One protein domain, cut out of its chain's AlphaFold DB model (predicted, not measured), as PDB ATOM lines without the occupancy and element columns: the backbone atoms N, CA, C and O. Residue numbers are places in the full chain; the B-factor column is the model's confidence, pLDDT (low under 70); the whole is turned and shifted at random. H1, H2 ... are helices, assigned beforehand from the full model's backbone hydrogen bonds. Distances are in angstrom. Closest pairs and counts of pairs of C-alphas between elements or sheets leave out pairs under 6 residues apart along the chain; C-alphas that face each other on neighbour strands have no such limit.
ATOM      1  N   PRO A 246     219.774 139.517 101.726       54.59
ATOM      2  CA  PRO A 246     219.077 140.010 102.926       54.59
ATOM      3  C   PRO A 246     219.097 141.546 103.070       54.59
ATOM      4  O   PRO A 246     218.263 142.127 103.764       54.59
ATOM      5  N   SER A 247     220.024 142.221 102.382       56.47
ATOM      6  CA  SER A 247     220.095 143.683 102.295       56.47
ATOM      7  C   SER A 247     218.922 144.296 101.506       56.47
ATOM      8  O   SER A 247     218.331 145.285 101.945       56.47
ATOM      9  N   SER A 248     218.523 143.683 100.382       60.41
ATOM     10  CA  SER A 248     217.435 144.187  99.528       60.41
ATOM     11  C   SER A 248     216.058 144.027 100.185       60.41
ATOM     12  O   SER A 248     215.219 144.929 100.107       60.41
ATOM     13  N   GLU A 249     215.835 142.938 100.927       69.81
ATOM     14  CA  GLU A 249     214.560 142.715 101.623       69.81
ATOM     15  C   GLU A 249     214.287 143.792 102.692       69.81
ATOM     16  O   GLU A 249     213.159 144.267 102.854       69.81
ATOM     17  N   ASN A 250     215.329 144.246 103.396       80.44
ATOM     18  CA  ASN A 250     215.204 145.321 104.382       80.44
ATOM     19  C   ASN A 250     214.839 146.667 103.723       80.44
ATOM     20  O   ASN A 250     214.016 147.424 104.244       80.44
ATOM     21  N   SER A 251     215.412 146.936 102.547       81.19
ATOM     22  CA  SER A 251     215.147 148.130 101.735       81.19
ATOM     23  C   SER A 251     213.659 148.248 101.368       81.19
ATOM     24  O   SER A 251     213.008 149.247 101.690       81.19
ATOM     25  N   HIS A 252     213.088 147.162 100.835       85.19
ATOM     26  CA  HIS A 252     211.671 147.059 100.480       85.19
ATOM     27  C   HIS A 252     210.755 147.219 101.699       85.19
ATOM     28  O   HIS A 252     209.808 148.007 101.681       85.19
ATOM     29  N   ARG A 253     211.061 146.541 102.815       85.69
ATOM     30  CA  ARG A 253     210.292 146.687 104.067       85.69
ATOM     31  C   ARG A 253     210.290 148.135 104.567       85.69
ATOM     32  O   ARG A 253     209.252 148.634 105.015       85.69
ATOM     33  N   ARG A 254     211.432 148.826 104.486       83.12
ATOM     34  CA  ARG A 254     211.546 150.238 104.875       83.12
ATOM     35  C   ARG A 254     210.710 151.133 103.965       83.12
ATOM     36  O   ARG A 254     209.982 151.981 104.482       83.12
ATOM     37  N   TRP A 255     210.774 150.925 102.654       89.81
ATOM     38  CA  TRP A 255     209.959 151.650 101.682       89.81
ATOM     39  C   TRP A 255     208.453 151.475 101.943       89.81
ATOM     40  O   TRP A 255     207.747 152.466 102.146       89.81
ATOM     41  N   LYS A 256     207.973 150.232 102.096       88.06
ATOM     42  CA  LYS A 256     206.563 149.947 102.424       88.06
ATOM     43  C   LYS A 256     206.109 150.638 103.706       88.06
ATOM     44  O   LYS A 256     204.992 151.150 103.778       88.06
ATOM     45  N   LYS A 257     206.967 150.701 104.729       87.62
ATOM     46  CA  LYS A 257     206.655 151.418 105.974       87.62
ATOM     47  C   LYS A 257     206.452 152.914 105.732       87.62
ATOM     48  O   LYS A 257     205.525 153.489 106.310       87.62
ATOM     49  N   VAL A 258     207.293 153.534 104.900       85.50
ATOM     50  CA  VAL A 258     207.129 154.940 104.512       85.50
ATOM     51  C   VAL A 258     205.796 155.102 103.794       85.50
ATOM     52  O   VAL A 258     204.945 155.824 104.304       85.50
ATOM     53  N   GLU A 259     205.545 154.353 102.725       82.81
ATOM     54  CA  GLU A 259     204.316 154.455 101.928       82.81
ATOM     55  C   GLU A 259     203.033 154.262 102.765       82.81
ATOM     56  O   GLU A 259     202.081 155.039 102.670       82.81
ATOM     57  N   VAL A 260     202.997 153.267 103.655       83.19
ATOM     58  CA  VAL A 260     201.832 153.017 104.520       83.19
ATOM     59  C   VAL A 260     201.605 154.159 105.513       83.19
ATOM     60  O   VAL A 260     200.456 154.524 105.784       83.19
ATOM     61  N   SER A 261     202.676 154.747 106.057       79.31
ATOM     62  CA  SER A 261     202.571 155.874 106.994       79.31
ATOM     63  C   SER A 261     201.949 157.123 106.358       79.31
ATOM     64  O   SER A 261     201.325 157.931 107.046       79.31
ATOM     65  N   GLU A 262     202.097 157.259 105.042       77.44
ATOM     66  CA  GLU A 262     201.584 158.363 104.232       77.44
ATOM     67  C   GLU A 262     200.079 158.192 103.993       77.44
ATOM     68  O   GLU A 262     199.287 159.116 104.194       77.44
ATOM     69  N   ARG A 263     199.646 156.960 103.689       75.06
ATOM     70  CA  ARG A 263     198.234 156.637 103.425       75.06
ATOM     71  C   ARG A 263     197.312 156.888 104.626       75.06
ATOM     72  O   ARG A 263     196.137 157.192 104.417       75.06
ATOM     73  N   ARG A 264     197.822 156.795 105.861       78.50
ATOM     74  CA  ARG A 264     197.038 156.852 107.115       78.50
ATOM     75  C   ARG A 264     196.809 158.257 107.692       78.50
ATOM     76  O   ARG A 264     196.247 158.370 108.778       78.50
ATOM     77  N   ARG A 265     197.243 159.332 107.027       79.38
ATOM     78  CA  ARG A 265     197.146 160.686 107.606       79.38
ATOM     79  C   ARG A 265     195.795 161.349 107.388       79.38
ATOM     80  O   ARG A 265     195.211 161.268 106.306       79.38
ATOM     81  N   SER A 266     195.333 162.042 108.424       77.69
ATOM     82  CA  SER A 266     194.122 162.855 108.416       77.69
ATOM     83  C   SER A 266     194.426 164.320 108.093       77.69
ATOM     84  O   SER A 266     195.515 164.838 108.353       77.69
ATOM     85  N   LEU A 267     193.436 164.993 107.507       78.06
ATOM     86  CA  LEU A 267     193.493 166.417 107.206       78.06
ATOM     87  C   LEU A 267     193.458 167.242 108.501       78.06
ATOM     88  O   LEU A 267     192.619 167.022 109.375       78.06
ATOM     89  N   SER A 268     194.344 168.236 108.610       74.00
ATOM     90  CA  SER A 268     194.292 169.203 109.712       74.00
ATOM     91  C   SER A 268     192.979 170.002 109.664       74.00
ATOM     92  O   SER A 268     192.574 170.419 108.576       74.00
ATOM     93  N   PRO A 269     192.342 170.319 110.811       67.50
ATOM     94  CA  PRO A 269     191.107 171.109 110.851       67.50
ATOM     95  C   PRO A 269     191.183 172.452 110.109       67.50
ATOM     96  O   PRO A 269     190.184 172.897 109.549       67.50
ATOM     97  N   ARG A 270     192.368 173.078 110.054       62.62
ATOM     98  CA  ARG A 270     192.599 174.369 109.379       62.62
ATOM     99  C   ARG A 270     192.641 174.264 107.848       62.62
ATOM    100  O   ARG A 270     192.519 175.275 107.167       62.62
ATOM    101  N   SER A 271     192.797 173.056 107.313       76.00
ATOM    102  CA  SER A 271     192.898 172.775 105.877       76.00
ATOM    103  C   SER A 271     191.569 172.328 105.258       76.00
ATOM    104  O   SER A 271     191.580 171.786 104.160       76.00
ATOM    105  N   LYS A 272     190.439 172.510 105.955       80.88
ATOM    106  CA  LYS A 272     189.104 172.110 105.474       80.88
ATOM    107  C   LYS A 272     188.512 173.059 104.429       80.88
ATOM    108  O   LYS A 272     187.635 172.654 103.682       80.88
ATOM    109  N   ASP A 273     188.977 174.306 104.389       86.81
ATOM    110  CA  ASP A 273     188.503 175.316 103.443       86.81
ATOM    111  C   ASP A 273     189.118 175.073 102.047       86.81
ATOM    112  O   ASP A 273     190.348 175.139 101.923       86.81
ATOM    113  N   PRO A 274     188.304 174.792 101.009       86.06
ATOM    114  CA  PRO A 274     188.797 174.439  99.680       86.06
ATOM    115  C   PRO A 274     189.562 175.581  99.002       86.06
ATOM    116  O   PRO A 274     190.579 175.330  98.356       86.06
ATOM    117  N   ALA A 275     189.147 176.839  99.186       88.19
ATOM    118  CA  ALA A 275     189.813 177.982  98.559       88.19
ATOM    119  C   ALA A 275     191.214 178.198  99.151       88.19
ATOM    120  O   ALA A 275     192.198 178.365  98.428       88.19
ATOM    121  N   LYS A 276     191.333 178.106 100.482       89.31
ATOM    122  CA  LYS A 276     192.638 178.161 101.162       89.31
ATOM    123  C   LYS A 276     193.518 176.965 100.807       89.31
ATOM    124  O   LYS A 276     194.729 177.117 100.685       89.31
ATOM    125  N   ALA A 277     192.936 175.778 100.649       89.12
ATOM    126  CA  ALA A 277     193.684 174.586 100.268       89.12
ATOM    127  C   ALA A 277     194.295 174.703  98.867       89.12
ATOM    128  O   ALA A 277     195.463 174.351  98.693       89.12
ATOM    129  N   GLN A 278     193.548 175.254  97.906       90.06
ATOM    130  CA  GLN A 278     194.060 175.539  96.564       90.06
ATOM    131  C   GLN A 278     195.249 176.499  96.605       90.06
ATOM    132  O   GLN A 278     196.306 176.190  96.062       90.06
ATOM    133  N   ASP A 279     195.121 177.621  97.315       91.50
ATOM    134  CA  ASP A 279     196.213 178.583  97.481       91.50
ATOM    135  C   ASP A 279     197.457 177.943  98.134       91.50
ATOM    136  O   ASP A 279     198.588 178.132  97.685       91.50
ATOM    137  N   MET A 280     197.264 177.100  99.150       92.81
ATOM    138  CA  MET A 280     198.363 176.374  99.790       92.81
ATOM    139  C   MET A 280     199.036 175.357  98.863       92.81
ATOM    140  O   MET A 280     200.249 175.168  98.965       92.81
ATOM    141  N   ILE A 281     198.281 174.716  97.971       93.06
ATOM    142  CA  ILE A 281     198.831 173.824  96.947       93.06
ATOM    143  C   ILE A 281     199.629 174.617  95.920       93.06
ATOM    144  O   ILE A 281     200.756 174.229  95.634       93.06
ATOM    145  N   MET A 282     199.131 175.760  95.448       94.25
ATOM    146  CA  MET A 282     199.884 176.609  94.520       94.25
ATOM    147  C   MET A 282     201.199 177.096  95.141       94.25
ATOM    148  O   MET A 282     202.254 176.997  94.519       94.25
ATOM    149  N   ARG A 283     201.182 177.525  96.411       95.50
ATOM    150  CA  ARG A 283     202.418 177.854  97.146       95.50
ATOM    151  C   ARG A 283     203.340 176.642  97.298       95.50
ATOM    152  O   ARG A 283     204.559 176.791  97.233       95.50
ATOM    153  N   GLY A 284     202.770 175.459  97.531       96.00
ATOM    154  CA  GLY A 284     203.502 174.194  97.584       96.00
ATOM    155  C   GLY A 284     204.207 173.893  96.265       96.00
ATOM    156  O   GLY A 284     205.408 173.656  96.270       96.00
ATOM    157  N   LEU A 285     203.495 174.016  95.147       96.50
ATOM    158  CA  LEU A 285     204.014 173.844  93.793       96.50
ATOM    159  C   LEU A 285     205.185 174.792  93.505       96.50
ATOM    160  O   LEU A 285     206.243 174.344  93.070       96.50
ATOM    161  N   THR A 286     205.049 176.082  93.828       97.44
ATOM    162  CA  THR A 286     206.153 177.047  93.688       97.44
ATOM    163  C   THR A 286     207.377 176.635  94.509       97.44
ATOM    164  O   THR A 286     208.507 176.760  94.045       97.44
ATOM    165  N   ARG A 287     207.178 176.104  95.724       96.38
ATOM    166  CA  ARG A 287     208.281 175.622  96.572       96.38
ATOM    167  C   ARG A 287     208.911 174.325  96.077       96.38
ATOM    168  O   ARG A 287     210.107 174.155  96.289       96.38
ATOM    169  N   ILE A 288     208.143 173.436  95.450       95.88
ATOM    170  CA  ILE A 288     208.663 172.220  94.807       95.88
ATOM    171  C   ILE A 288     209.598 172.624  93.670       95.88
ATOM    172  O   ILE A 288     210.761 172.239  93.692       95.88
ATOM    173  N   ARG A 289     209.136 173.498  92.764       95.50
ATOM    174  CA  ARG A 289     209.950 174.027  91.653       95.50
ATOM    175  C   ARG A 289     211.218 174.735  92.137       95.50
ATOM    176  O   ARG A 289     212.274 174.599  91.541       95.50
ATOM    177  N   ALA A 290     211.138 175.456  93.256       94.00
ATOM    178  CA  ALA A 290     212.298 176.116  93.857       94.00
ATOM    179  C   ALA A 290     213.227 175.173  94.656       94.00
ATOM    180  O   ALA A 290     214.235 175.633  95.198       94.00
ATOM    181  N   GLY A 291     212.882 173.887  94.815       91.62
ATOM    182  CA  GLY A 291     213.613 172.952  95.679       91.62
ATOM    183  C   GLY A 291     213.649 173.380  97.153       91.62
ATOM    184  O   GLY A 291     214.602 173.082  97.868       91.62
ATOM    185  N   ALA A 292     212.641 174.135  97.600       92.06
ATOM    186  CA  ALA A 292     212.576 174.774  98.918       92.06
ATOM    187  C   ALA A 292     211.517 174.153  99.845       92.06
ATOM    188  O   ALA A 292     211.298 174.633 100.961       92.06
ATOM    189  N   LEU A 293     210.808 173.123  99.379       93.94
ATOM    190  CA  LEU A 293     209.866 172.376 100.204       93.94
ATOM    191  C   LEU A 293     210.631 171.369 101.069       93.94
ATOM    192  O   LEU A 293     211.541 170.711 100.583       93.94
ATOM    193  N   ASP A 294     210.271 171.249 102.344       93.19
ATOM    194  CA  ASP A 294     210.863 170.289 103.273       93.19
ATOM    195  C   ASP A 294     209.993 169.029 103.414       93.19
ATOM    196  O   ASP A 294     208.865 168.959 102.920       93.19
ATOM    197  N   VAL A 295     210.494 168.023 104.139       93.25
ATOM    198  CA  VAL A 295     209.780 166.755 104.380       93.25
ATOM    199  C   VAL A 295     208.383 166.995 104.966       93.25
ATOM    200  O   VAL A 295     207.412 166.394 104.514       93.25
ATOM    201  N   HIS A 296     208.240 167.889 105.950       92.06
ATOM    202  CA  HIS A 296     206.930 168.196 106.534       92.06
ATOM    203  C   HIS A 296     206.010 168.936 105.554       92.06
ATOM    204  O   HIS A 296     204.801 168.685 105.539       92.06
ATOM    205  N   GLY A 297     206.574 169.809 104.720       94.81
ATOM    206  CA  GLY A 297     205.895 170.477 103.621       94.81
ATOM    207  C   GLY A 297     205.293 169.490 102.627       94.81
ATOM    208  O   GLY A 297     204.101 169.600 102.343       94.81
ATOM    209  N   TYR A 298     206.053 168.483 102.186       95.75
ATOM    210  CA  TYR A 298     205.539 167.419 101.313       95.75
ATOM    211  C   TYR A 298     204.393 166.643 101.962       95.75
ATOM    212  O   TYR A 298     203.338 166.486 101.353       95.75
ATOM    213  N   ARG A 299     204.528 166.256 103.236       94.12
ATOM    214  CA  ARG A 299     203.454 165.557 103.967       94.12
ATOM    215  C   ARG A 299     202.155 166.353 104.012       94.12
ATOM    216  O   ARG A 299     201.057 165.806 103.869       94.12
ATOM    217  N   LYS A 300     202.271 167.665 104.220       93.38
ATOM    218  CA  LYS A 300     201.129 168.579 104.203       93.38
ATOM    219  C   LYS A 300     200.556 168.718 102.794       93.38
ATOM    220  O   LYS A 300     199.340 168.667 102.644       93.38
ATOM    221  N   PHE A 301     201.414 168.856 101.787       94.81
ATOM    222  CA  PHE A 301     201.038 168.960 100.380       94.81
ATOM    223  C   PHE A 301     200.269 167.721  99.900       94.81
ATOM    224  O   PHE A 301     199.152 167.856  99.415       94.81
ATOM    225  N   GLN A 302     200.785 166.519 100.156       94.69
ATOM    226  CA  GLN A 302     200.121 165.242  99.862       94.69
ATOM    227  C   GLN A 302     198.739 165.148 100.512       94.69
ATOM    228  O   GLN A 302     197.771 164.729  99.885       94.69
ATOM    229  N   THR A 303     198.625 165.574 101.774       92.44
ATOM    230  CA  THR A 303     197.338 165.605 102.478       92.44
ATOM    231  C   THR A 303     196.366 166.553 101.767       92.44
ATOM    232  O   THR A 303     195.218 166.193 101.535       92.44
ATOM    233  N   LEU A 304     196.810 167.744 101.362       92.38
ATOM    234  CA  LEU A 304     195.957 168.673 100.619       92.38
ATOM    235  C   LEU A 304     195.504 168.075  99.279       92.38
ATOM    236  O   LEU A 304     194.311 168.088  99.000       92.38
ATOM    237  N   VAL A 305     196.422 167.496  98.499       91.50
ATOM    238  CA  VAL A 305     196.114 166.880  97.196       91.50
ATOM    239  C   VAL A 305     195.132 165.715  97.348       91.50
ATOM    240  O   VAL A 305     194.186 165.600  96.577       91.50
ATOM    241  N   LYS A 306     195.301 164.884  98.383       90.38
ATOM    242  CA  LYS A 306     194.435 163.728  98.644       90.38
ATOM    243  C   LYS A 306     192.994 164.115  98.990       90.38
ATOM    244  O   LYS A 306     192.071 163.430  98.565       90.38
ATOM    245  N   TYR A 307     192.798 165.154  99.805       88.44
ATOM    246  CA  TYR A 307     191.474 165.494 100.347       88.44
ATOM    247  C   TYR A 307     190.720 166.559  99.538       88.44
ATOM    248  O   TYR A 307     189.509 166.681  99.704       88.44
ATOM    249  N   HIS A 308     191.398 167.323  98.675       87.62
ATOM    250  CA  HIS A 308     190.772 168.382  97.878       87.62
ATOM    251  C   HIS A 308     190.620 167.967  96.416       87.62
ATOM    252  O   HIS A 308     191.426 168.318  95.558       87.62
ATOM    253  N   GLU A 309     189.525 167.252  96.149       81.44
ATOM    254  CA  GLU A 309     189.158 166.705  94.836       81.44
ATOM    255  C   GLU A 309     189.209 167.670  93.645       81.44
ATOM    256  O   GLU A 309     189.723 167.274  92.595       81.44
ATOM    257  N   PRO A 310     188.768 168.938  93.763       78.81
ATOM    258  CA  PRO A 310     188.767 169.859  92.626       78.81
ATOM    259  C   PRO A 310     190.142 170.075  91.980       78.81
ATOM    260  O   PRO A 310     190.222 170.583  90.869       78.81
ATOM    261  N   ILE A 311     191.228 169.724  92.669       71.31
ATOM    262  CA  ILE A 311     192.598 169.974  92.218       71.31
ATOM    263  C   ILE A 311     193.093 168.894  91.260       71.31
ATOM    264  O   ILE A 311     193.853 169.218  90.356       71.31
ATOM    265  N   TYR A 312     192.653 167.643  91.418       71.81
ATOM    266  CA  TYR A 312     192.990 166.562  90.482       71.81
ATOM    267  C   TYR A 312     191.914 166.324  89.412       71.81
ATOM    268  O   TYR A 312     192.060 165.415  88.600       71.81
ATOM    269  N   LYS A 313     190.847 167.136  89.411       83.25
ATOM    270  CA  LYS A 313     189.900 167.264  88.288       83.25
ATOM    271  C   LYS A 313     190.314 168.331  87.275       83.25
ATOM    272  O   LYS A 313     189.839 168.315  86.149       83.25
ATOM    273  N   ASP A 314     191.159 169.271  87.684       89.19
ATOM    274  CA  ASP A 314     191.738 170.272  86.795       89.19
ATOM    275  C   ASP A 314     192.998 169.682  86.151       89.19
ATOM    276  O   ASP A 314     194.051 169.613  86.789       89.19
ATOM    277  N   GLU A 315     192.868 169.226  84.904       91.06
ATOM    278  CA  GLU A 315     193.941 168.572  84.144       91.06
ATOM    279  C   GLU A 315     195.207 169.435  84.076       91.06
ATOM    280  O   GLU A 315     196.299 168.945  84.355       91.06
ATOM    281  N   ASN A 316     195.065 170.745  83.845       92.06
ATOM    282  CA  ASN A 316     196.196 171.670  83.754       92.06
ATOM    283  C   ASN A 316     196.946 171.800  85.085       92.06
ATOM    284  O   ASN A 316     198.171 171.939  85.117       92.06
ATOM    285  N   LYS A 317     196.228 171.805  86.215       91.31
ATOM    286  CA  LYS A 317     196.872 171.824  87.538       91.31
ATOM    287  C   LYS A 317     197.512 170.483  87.861       91.31
ATOM    288  O   LYS A 317     198.606 170.467  88.426       91.31
ATOM    289  N   TYR A 318     196.847 169.385  87.515       93.88
ATOM    290  CA  TYR A 318     197.373 168.040  87.696       93.88
ATOM    291  C   TYR A 318     198.698 167.871  86.949       93.88
ATOM    292  O   TYR A 318     199.703 167.520  87.567       93.88
ATOM    293  N   GLU A 319     198.723 168.226  85.663       95.38
ATOM    294  CA  GLU A 319     199.918 168.236  84.819       95.38
ATOM    295  C   GLU A 319     201.037 169.065  85.452       95.38
ATOM    296  O   GLU A 319     202.138 168.569  85.678       95.38
ATOM    297  N   GLN A 320     200.753 170.319  85.812       96.06
ATOM    298  CA  GLN A 320     201.759 171.214  86.379       96.06
ATOM    299  C   GLN A 320     202.392 170.687  87.667       96.06
ATOM    300  O   GLN A 320     203.583 170.917  87.896       96.06
ATOM    301  N   ILE A 321     201.597 170.038  88.523       96.06
ATOM    302  CA  ILE A 321     202.087 169.431  89.761       96.06
ATOM    303  C   ILE A 321     202.916 168.191  89.439       96.06
ATOM    304  O   ILE A 321     204.019 168.060  89.966       96.06
ATOM    305  N   LEU A 322     202.412 167.303  88.579       97.31
ATOM    306  CA  LEU A 322     203.099 166.067  88.227       97.31
ATOM    307  C   LEU A 322     204.442 166.357  87.555       97.31
ATOM    308  O   LEU A 322     205.460 165.837  88.000       97.31
ATOM    309  N   MET A 323     204.475 167.250  86.568       98.00
ATOM    310  CA  MET A 323     205.707 167.633  85.875       98.00
ATOM    311  C   MET A 323     206.742 168.233  86.830       98.00
ATOM    312  O   MET A 323     207.902 167.831  86.800       98.00
ATOM    313  N   ALA A 324     206.321 169.114  87.746       97.81
ATOM    314  CA  ALA A 324     207.221 169.672  88.756       97.81
ATOM    315  C   ALA A 324     207.766 168.602  89.719       97.81
ATOM    316  O   ALA A 324     208.896 168.715  90.184       97.81
ATOM    317  N   LEU A 325     206.978 167.571  90.040       98.06
ATOM    318  CA  LEU A 325     207.430 166.450  90.865       98.06
ATOM    319  C   LEU A 325     208.402 165.534  90.114       98.06
ATOM    320  O   LEU A 325     209.371 165.086  90.719       98.06
ATOM    321  N   LEU A 326     208.160 165.255  88.830       98.19
ATOM    322  CA  LEU A 326     209.051 164.441  87.998       98.19
ATOM    323  C   LEU A 326     210.411 165.130  87.814       98.19
ATOM    324  O   LEU A 326     211.440 164.520  88.084       98.19
ATOM    325  N   GLU A 327     210.419 166.426  87.494       97.31
ATOM    326  CA  GLU A 327     211.644 167.237  87.421       97.31
ATOM    327  C   GLU A 327     212.374 167.283  88.777       97.31
ATOM    328  O   GLU A 327     213.591 167.082  88.872       97.31
ATOM    329  N   ALA A 328     211.620 167.472  89.866       96.38
ATOM    330  CA  ALA A 328     212.167 167.440  91.215       96.38
ATOM    331  C   ALA A 328     212.670 166.052  91.628       96.38
ATOM    332  O   ALA A 328     213.449 165.983  92.577       96.38
ATOM    333  N   LEU A 329     212.256 164.956  90.981       96.81
ATOM    334  CA  LEU A 329     212.779 163.609  91.219       96.81
ATOM    335  C   LEU A 329     214.115 163.410  90.490       96.81
ATOM    336  O   LEU A 329     215.066 162.939  91.113       96.81
ATOM    337  N   GLU A 330     214.198 163.841  89.232       94.50
ATOM    338  CA  GLU A 330     215.379 163.709  88.365       94.50
ATOM    339  C   GLU A 330     216.560 164.570  88.800       94.50
ATOM    340  O   GLU A 330     217.699 164.123  88.734       94.50
ATOM    341  N   THR A 331     216.298 165.802  89.243       92.19
ATOM    342  CA  THR A 331     217.358 166.766  89.567       92.19
ATOM    343  C   THR A 331     218.313 166.169  90.611       92.19
ATOM    344  O   THR A 331     217.835 165.816  91.683       92.19
ATOM    345  N   PRO A 332     219.633 166.058  90.401       86.56
ATOM    346  CA  PRO A 332     220.521 165.509  91.424       86.56
ATOM    347  C   PRO A 332     220.411 166.309  92.728       86.56
ATOM    348  O   PRO A 332     220.087 167.501  92.720       86.56
ATOM    349  N   ASP A 333     220.681 165.661  93.862       78.44
ATOM    350  CA  ASP A 333     220.785 166.362  95.140       78.44
ATOM    351  C   ASP A 333     221.962 167.342  95.038       78.44
ATOM    352  O   ASP A 333     223.119 166.960  95.180       78.44
ATOM    353  N   GLY A 334     221.672 168.599  94.693       60.94
ATOM    354  CA  GLY A 334     222.707 169.607  94.511       60.94
ATOM    355  C   GLY A 334     223.535 169.769  95.785       60.94
ATOM    356  O   GLY A 334     223.013 169.598  96.888       60.94
ATOM    357  N   ASP A 335     224.794 170.176  95.608       47.31
ATOM    358  CA  ASP A 335     225.864 170.426  96.597       47.31
ATOM    359  C   ASP A 335     225.528 171.481  97.683       47.31
ATOM    360  O   ASP A 335     226.388 172.112  98.298       47.31
ATOM    361  N   LYS A 336     224.242 171.727  97.935       53.31
ATOM    362  CA  LYS A 336     223.695 172.674  98.901       53.31
ATOM    363  C   LYS A 336     223.843 172.157 100.332       53.31
ATOM    364  O   LYS A 336     222.847 172.091 101.040       53.31
ATOM    365  N   GLY A 337     225.051 171.779 100.758       50.91
ATOM    366  CA  GLY A 337     225.473 171.617 102.161       50.91
ATOM    367  C   GLY A 337     224.578 170.773 103.084       50.91
ATOM    368  O   GLY A 337     224.747 170.805 104.304       50.91
ATOM    369  N   ALA A 338     223.598 170.053 102.544       55.34
ATOM    370  CA  ALA A 338     222.645 169.276 103.300       55.34
ATOM    371  C   ALA A 338     223.302 167.941 103.620       55.34
ATOM    372  O   ALA A 338     223.883 167.289 102.754       55.34
ATOM    373  N   THR A 339     223.207 167.515 104.875       58.41
ATOM    374  CA  THR A 339     223.617 166.167 105.254       58.41
ATOM    375  C   THR A 339     222.882 165.165 104.359       58.41
ATOM    376  O   THR A 339     221.653 165.173 104.320       58.41
ATOM    377  N   SER A 340     223.630 164.319 103.641       61.78
ATOM    378  CA  SER A 340     223.146 163.398 102.589       61.78
ATOM    379  C   SER A 340     221.869 162.608 102.948       61.78
ATOM    380  O   SER A 340     221.036 162.330 102.092       61.78
ATOM    381  N   GLY A 341     221.629 162.313 104.233       69.38
ATOM    382  CA  GLY A 341     220.386 161.664 104.671       69.38
ATOM    383  C   GLY A 341     219.113 162.506 104.480       69.38
ATOM    384  O   GLY A 341     218.051 161.956 104.207       69.38
ATOM    385  N   ARG A 342     219.198 163.837 104.596       79.81
ATOM    386  CA  ARG A 342     218.036 164.735 104.496       79.81
ATOM    387  C   ARG A 342     217.550 164.898 103.059       79.81
ATOM    388  O   ARG A 342     216.347 165.037 102.849       79.81
ATOM    389  N   SER A 343     218.469 164.909 102.098       81.75
ATOM    390  CA  SER A 343     218.127 165.020 100.680       81.75
ATOM    391  C   SER A 343     217.451 163.737 100.186       81.75
ATOM    392  O   SER A 343     216.384 163.803  99.580       81.75
ATOM    393  N   LEU A 344     217.954 162.570 100.607       88.19
ATOM    394  CA  LEU A 344     217.324 161.280 100.322       88.19
ATOM    395  C   LEU A 344     215.889 161.196 100.864       88.19
ATOM    396  O   LEU A 344     214.981 160.785 100.144       88.19
ATOM    397  N   ASP A 345     215.655 161.624 102.109       90.56
ATOM    398  CA  ASP A 345     214.303 161.662 102.682       90.56
ATOM    399  C   ASP A 345     213.365 162.579 101.878       90.56
ATOM    400  O   ASP A 345     212.174 162.286 101.747       90.56
ATOM    401  N   LEU A 346     213.887 163.676 101.318       92.94
ATOM    402  CA  LEU A 346     213.113 164.585 100.481       92.94
ATOM    403  C   LEU A 346     212.683 163.920  99.172       92.94
ATOM    404  O   LEU A 346     211.515 163.983  98.796       92.94
ATOM    405  N   LYS A 347     213.611 163.226  98.518       95.00
ATOM    406  CA  LYS A 347     213.380 162.492  97.270       95.00
ATOM    407  C   LYS A 347     212.399 161.344  97.449       95.00
ATOM    408  O   LYS A 347     211.486 161.175  96.643       95.00
ATOM    409  N   THR A 348     212.494 160.642  98.575       95.50
ATOM    410  CA  THR A 348     211.492 159.659  98.991       95.50
ATOM    411  C   THR A 348     210.102 160.300  99.080       95.50
ATOM    412  O   THR A 348     209.127 159.716  98.612       95.50
ATOM    413  N   GLN A 349     209.980 161.516  99.626       96.00
ATOM    414  CA  GLN A 349     208.695 162.225  99.686       96.00
ATOM    415  C   GLN A 349     208.189 162.688  98.312       96.00
ATOM    416  O   GLN A 349     206.980 162.636  98.072       96.00
ATOM    417  N   VAL A 350     209.076 163.091  97.397       97.38
ATOM    418  CA  VAL A 350     208.716 163.383  95.997       97.38
ATOM    419  C   VAL A 350     208.104 162.141  95.346       97.38
ATOM    420  O   VAL A 350     206.970 162.200  94.871       97.38
ATOM    421  N   LEU A 351     208.788 160.996  95.426       97.81
ATOM    422  CA  LEU A 351     208.323 159.733  94.847       97.81
ATOM    423  C   LEU A 351     206.993 159.256  95.449       97.81
ATOM    424  O   LEU A 351     206.084 158.857  94.723       97.81
ATOM    425  N   VAL A 352     206.830 159.356  96.772       96.75
ATOM    426  CA  VAL A 352     205.546 159.091  97.444       96.75
ATOM    427  C   VAL A 352     204.432 159.980  96.887       96.75
ATOM    428  O   VAL A 352     203.304 159.518  96.716       96.75
ATOM    429  N   THR A 353     204.725 161.250  96.603       96.75
ATOM    430  CA  THR A 353     203.734 162.193  96.062       96.75
ATOM    431  C   THR A 353     203.353 161.831  94.626       96.75
ATOM    432  O   THR A 353     202.168 161.848  94.303       96.75
ATOM    433  N   ILE A 354     204.315 161.423  93.792       97.81
ATOM    434  CA  ILE A 354     204.054 160.913  92.433       97.81
ATOM    435  C   ILE A 354     203.133 159.687  92.494       97.81
ATOM    436  O   ILE A 354     202.103 159.650  91.822       97.81
ATOM    437  N   ARG A 355     203.436 158.719  93.370       96.94
ATOM    438  CA  ARG A 355     202.592 157.528  93.574       96.94
ATOM    439  C   ARG A 355     201.195 157.866  94.082       96.94
ATOM    440  O   ARG A 355     200.226 157.221  93.685       96.94
ATOM    441  N   LEU A 356     201.069 158.870  94.952       94.75
ATOM    442  CA  LEU A 356     199.766 159.376  95.380       94.75
ATOM    443  C   LEU A 356     198.970 159.905  94.179       94.75
ATOM    444  O   LEU A 356     197.804 159.553  94.044       94.75
ATOM    445  N   MET A 357     199.586 160.704  93.305       94.88
ATOM    446  CA  MET A 357     198.916 161.233  92.111       94.88
ATOM    447  C   MET A 357     198.492 160.129  91.138       94.88
ATOM    448  O   MET A 357     197.348 160.147  90.679       94.88
ATOM    449  N   PHE A 358     199.360 159.138  90.907       95.44
ATOM    450  CA  PHE A 358     199.033 157.936  90.132       95.44
ATOM    451  C   PHE A 358     197.835 157.175  90.723       95.44
ATOM    452  O   PHE A 358     196.956 156.721  89.997       95.44
ATOM    453  N   GLY A 359     197.771 157.048  92.052       93.31
ATOM    454  CA  GLY A 359     196.675 156.363  92.739       93.31
ATOM    455  C   GLY A 359     195.350 157.134  92.766       93.31
ATOM    456  O   GLY A 359     194.303 156.502  92.884       93.31
ATOM    457  N   LEU A 360     195.380 158.468  92.683       91.44
ATOM    458  CA  LEU A 360     194.179 159.312  92.739       91.44
ATOM    459  C   LEU A 360     193.444 159.387  91.401       91.44
ATOM    460  O   LEU A 360     192.220 159.319  91.386       91.44
ATOM    461  N   ASN A 361     194.174 159.541  90.294       90.88
ATOM    462  CA  ASN A 361     193.578 159.653  88.967       90.88
ATOM    463  C   ASN A 361     194.490 159.006  87.918       90.88
ATOM    464  O   ASN A 361     195.419 159.631  87.411       90.88
ATOM    465  N   ARG A 362     194.227 157.728  87.617       92.38
ATOM    466  CA  ARG A 362     195.012 156.957  86.643       92.38
ATOM    467  C   ARG A 362     194.799 157.426  85.209       92.38
ATOM    468  O   ARG A 362     195.730 157.324  84.423       92.38
ATOM    469  N   GLU A 363     193.610 157.932  84.896       91.94
ATOM    470  CA  GLU A 363     193.256 158.404  83.556       91.94
ATOM    471  C   GLU A 363     194.059 159.658  83.209       91.94
ATOM    472  O   GLU A 363     194.760 159.670  82.203       91.94
ATOM    473  N   CYS A 364     194.084 160.658  84.099       91.56
ATOM    474  CA  CYS A 364     194.933 161.836  83.902       91.56
ATOM    475  C   CYS A 364     196.428 161.492  83.939       91.56
ATOM    476  O   CYS A 364     197.207 162.109  83.221       91.56
ATOM    477  N   PHE A 365     196.852 160.513  84.748       95.50
ATOM    478  CA  PHE A 365     198.256 160.083  84.770       95.50
ATOM    479  C   PHE A 365     198.676 159.393  83.462       95.50
ATOM    480  O   PHE A 365     199.859 159.410  83.130       95.50
ATOM    481  N   ALA A 366     197.743 158.791  82.716       95.56
ATOM    482  CA  ALA A 366     198.073 157.937  81.579       95.56
ATOM    483  C   ALA A 366     198.852 158.659  80.472       95.56
ATOM    484  O   ALA A 366     199.809 158.098  79.944       95.56
ATOM    485  N   ALA A 367     198.527 159.929  80.216       95.56
ATOM    486  CA  ALA A 367     199.245 160.779  79.262       95.56
ATOM    487  C   ALA A 367     200.721 161.031  79.641       95.56
ATOM    488  O   ALA A 367     201.505 161.510  78.829       95.56
ATOM    489  N   PHE A 368     201.115 160.714  80.876       97.31
ATOM    490  CA  PHE A 368     202.456 160.951  81.400       97.31
ATOM    491  C   PHE A 368     203.248 159.662  81.622       97.31
ATOM    492  O   PHE A 368     204.350 159.741  82.160       97.31
TER     493      PHE A 368
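Overview. This is residues 246 to 368 of the 522 residues of an uncharacterized protein of Uncinocarpus reesii (strain UAMH 1704) (UniProt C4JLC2). Four helices, H2, H3, H5 and H4, stand round a square as an up-and-down bundle, each running against the one before it in the chain. H1 passes slantwise outside the H3 and H5 side, its residues 246 to 254 sticking out, while the short H6 sits near the last turns of H5 and the first residue of H4. The printed part has 123 residues with six named helices, H1 to H6 in order, and no named strand; the class is all helix. The whole is compact, with a radius of gyration of the C-alphas of 14.7 A and spans of 44 by 34 by 30 A.

Arrangement. H1, residues 246 to 263, is close but not clearly touching to H5, residues 340 to 360: the closest C-alphas, of Glu 259 and Val 352, are 6.6 A apart, at a steep tilt of 59 degrees. H2, residues 274 to 289, touches H3, residues 295 to 307, with its residues 277 to 284 alone. The closest C-alphas of this helical hairpin, Ala 277 and Leu 304, are 6.3 A apart, at a steep tilt of 42 degrees, opposite ways. H3 touches H5, closest at the C-alphas of Val 295 and Leu 346, 5.6 A, at a shallow tilt of 5 degrees, the same way. H4, residues 315 to 330, touches H2 through Arg 289 and Ala 324, whose C-alphas are the closest at 5.9 A; the tilt of 33 degrees is shallow, only just short of steep. H4 and H5 form a second helical hairpin, closest at the C-alphas of Leu 325 and Val 350, 6.1 A, at 30 degrees, a shallow tilt. H2 and H5 are apart, and so are H3 and H4. H6, residues 362 to 366, is close but not clearly touching to H5, with the C-alphas of Phe 358 and Phe 365 closest at 5.8 A. In H2, H3, H4, H5 and H6 every O i to N i+4 pair is within hydrogen-bond range; in H1, 13 of 14 are.

Along the chain. H1 is 26.7 A from first to last C-alpha and begins at C-alpha 246 (219.077, 140.010, 102.926). H2 is 22.6 A long, H3 18.8 A, H4 22.4 A. H5, the longest helix by residues, is 30.9 A. H6, 6.0 A, ends at C-alpha 366 (198.073, 157.937, 81.579).

Size, cuts and confidence. The C-alphas of Pro 246 and Ala 275, 48.1 A apart, are the two farthest apart. The printed part has no cut and no long link. Residues 335 to 341 also stand free. Mean pLDDT of the printed part is 86.7; residues 246 to 249, 269 to 270 and 334 to 341 are under 70.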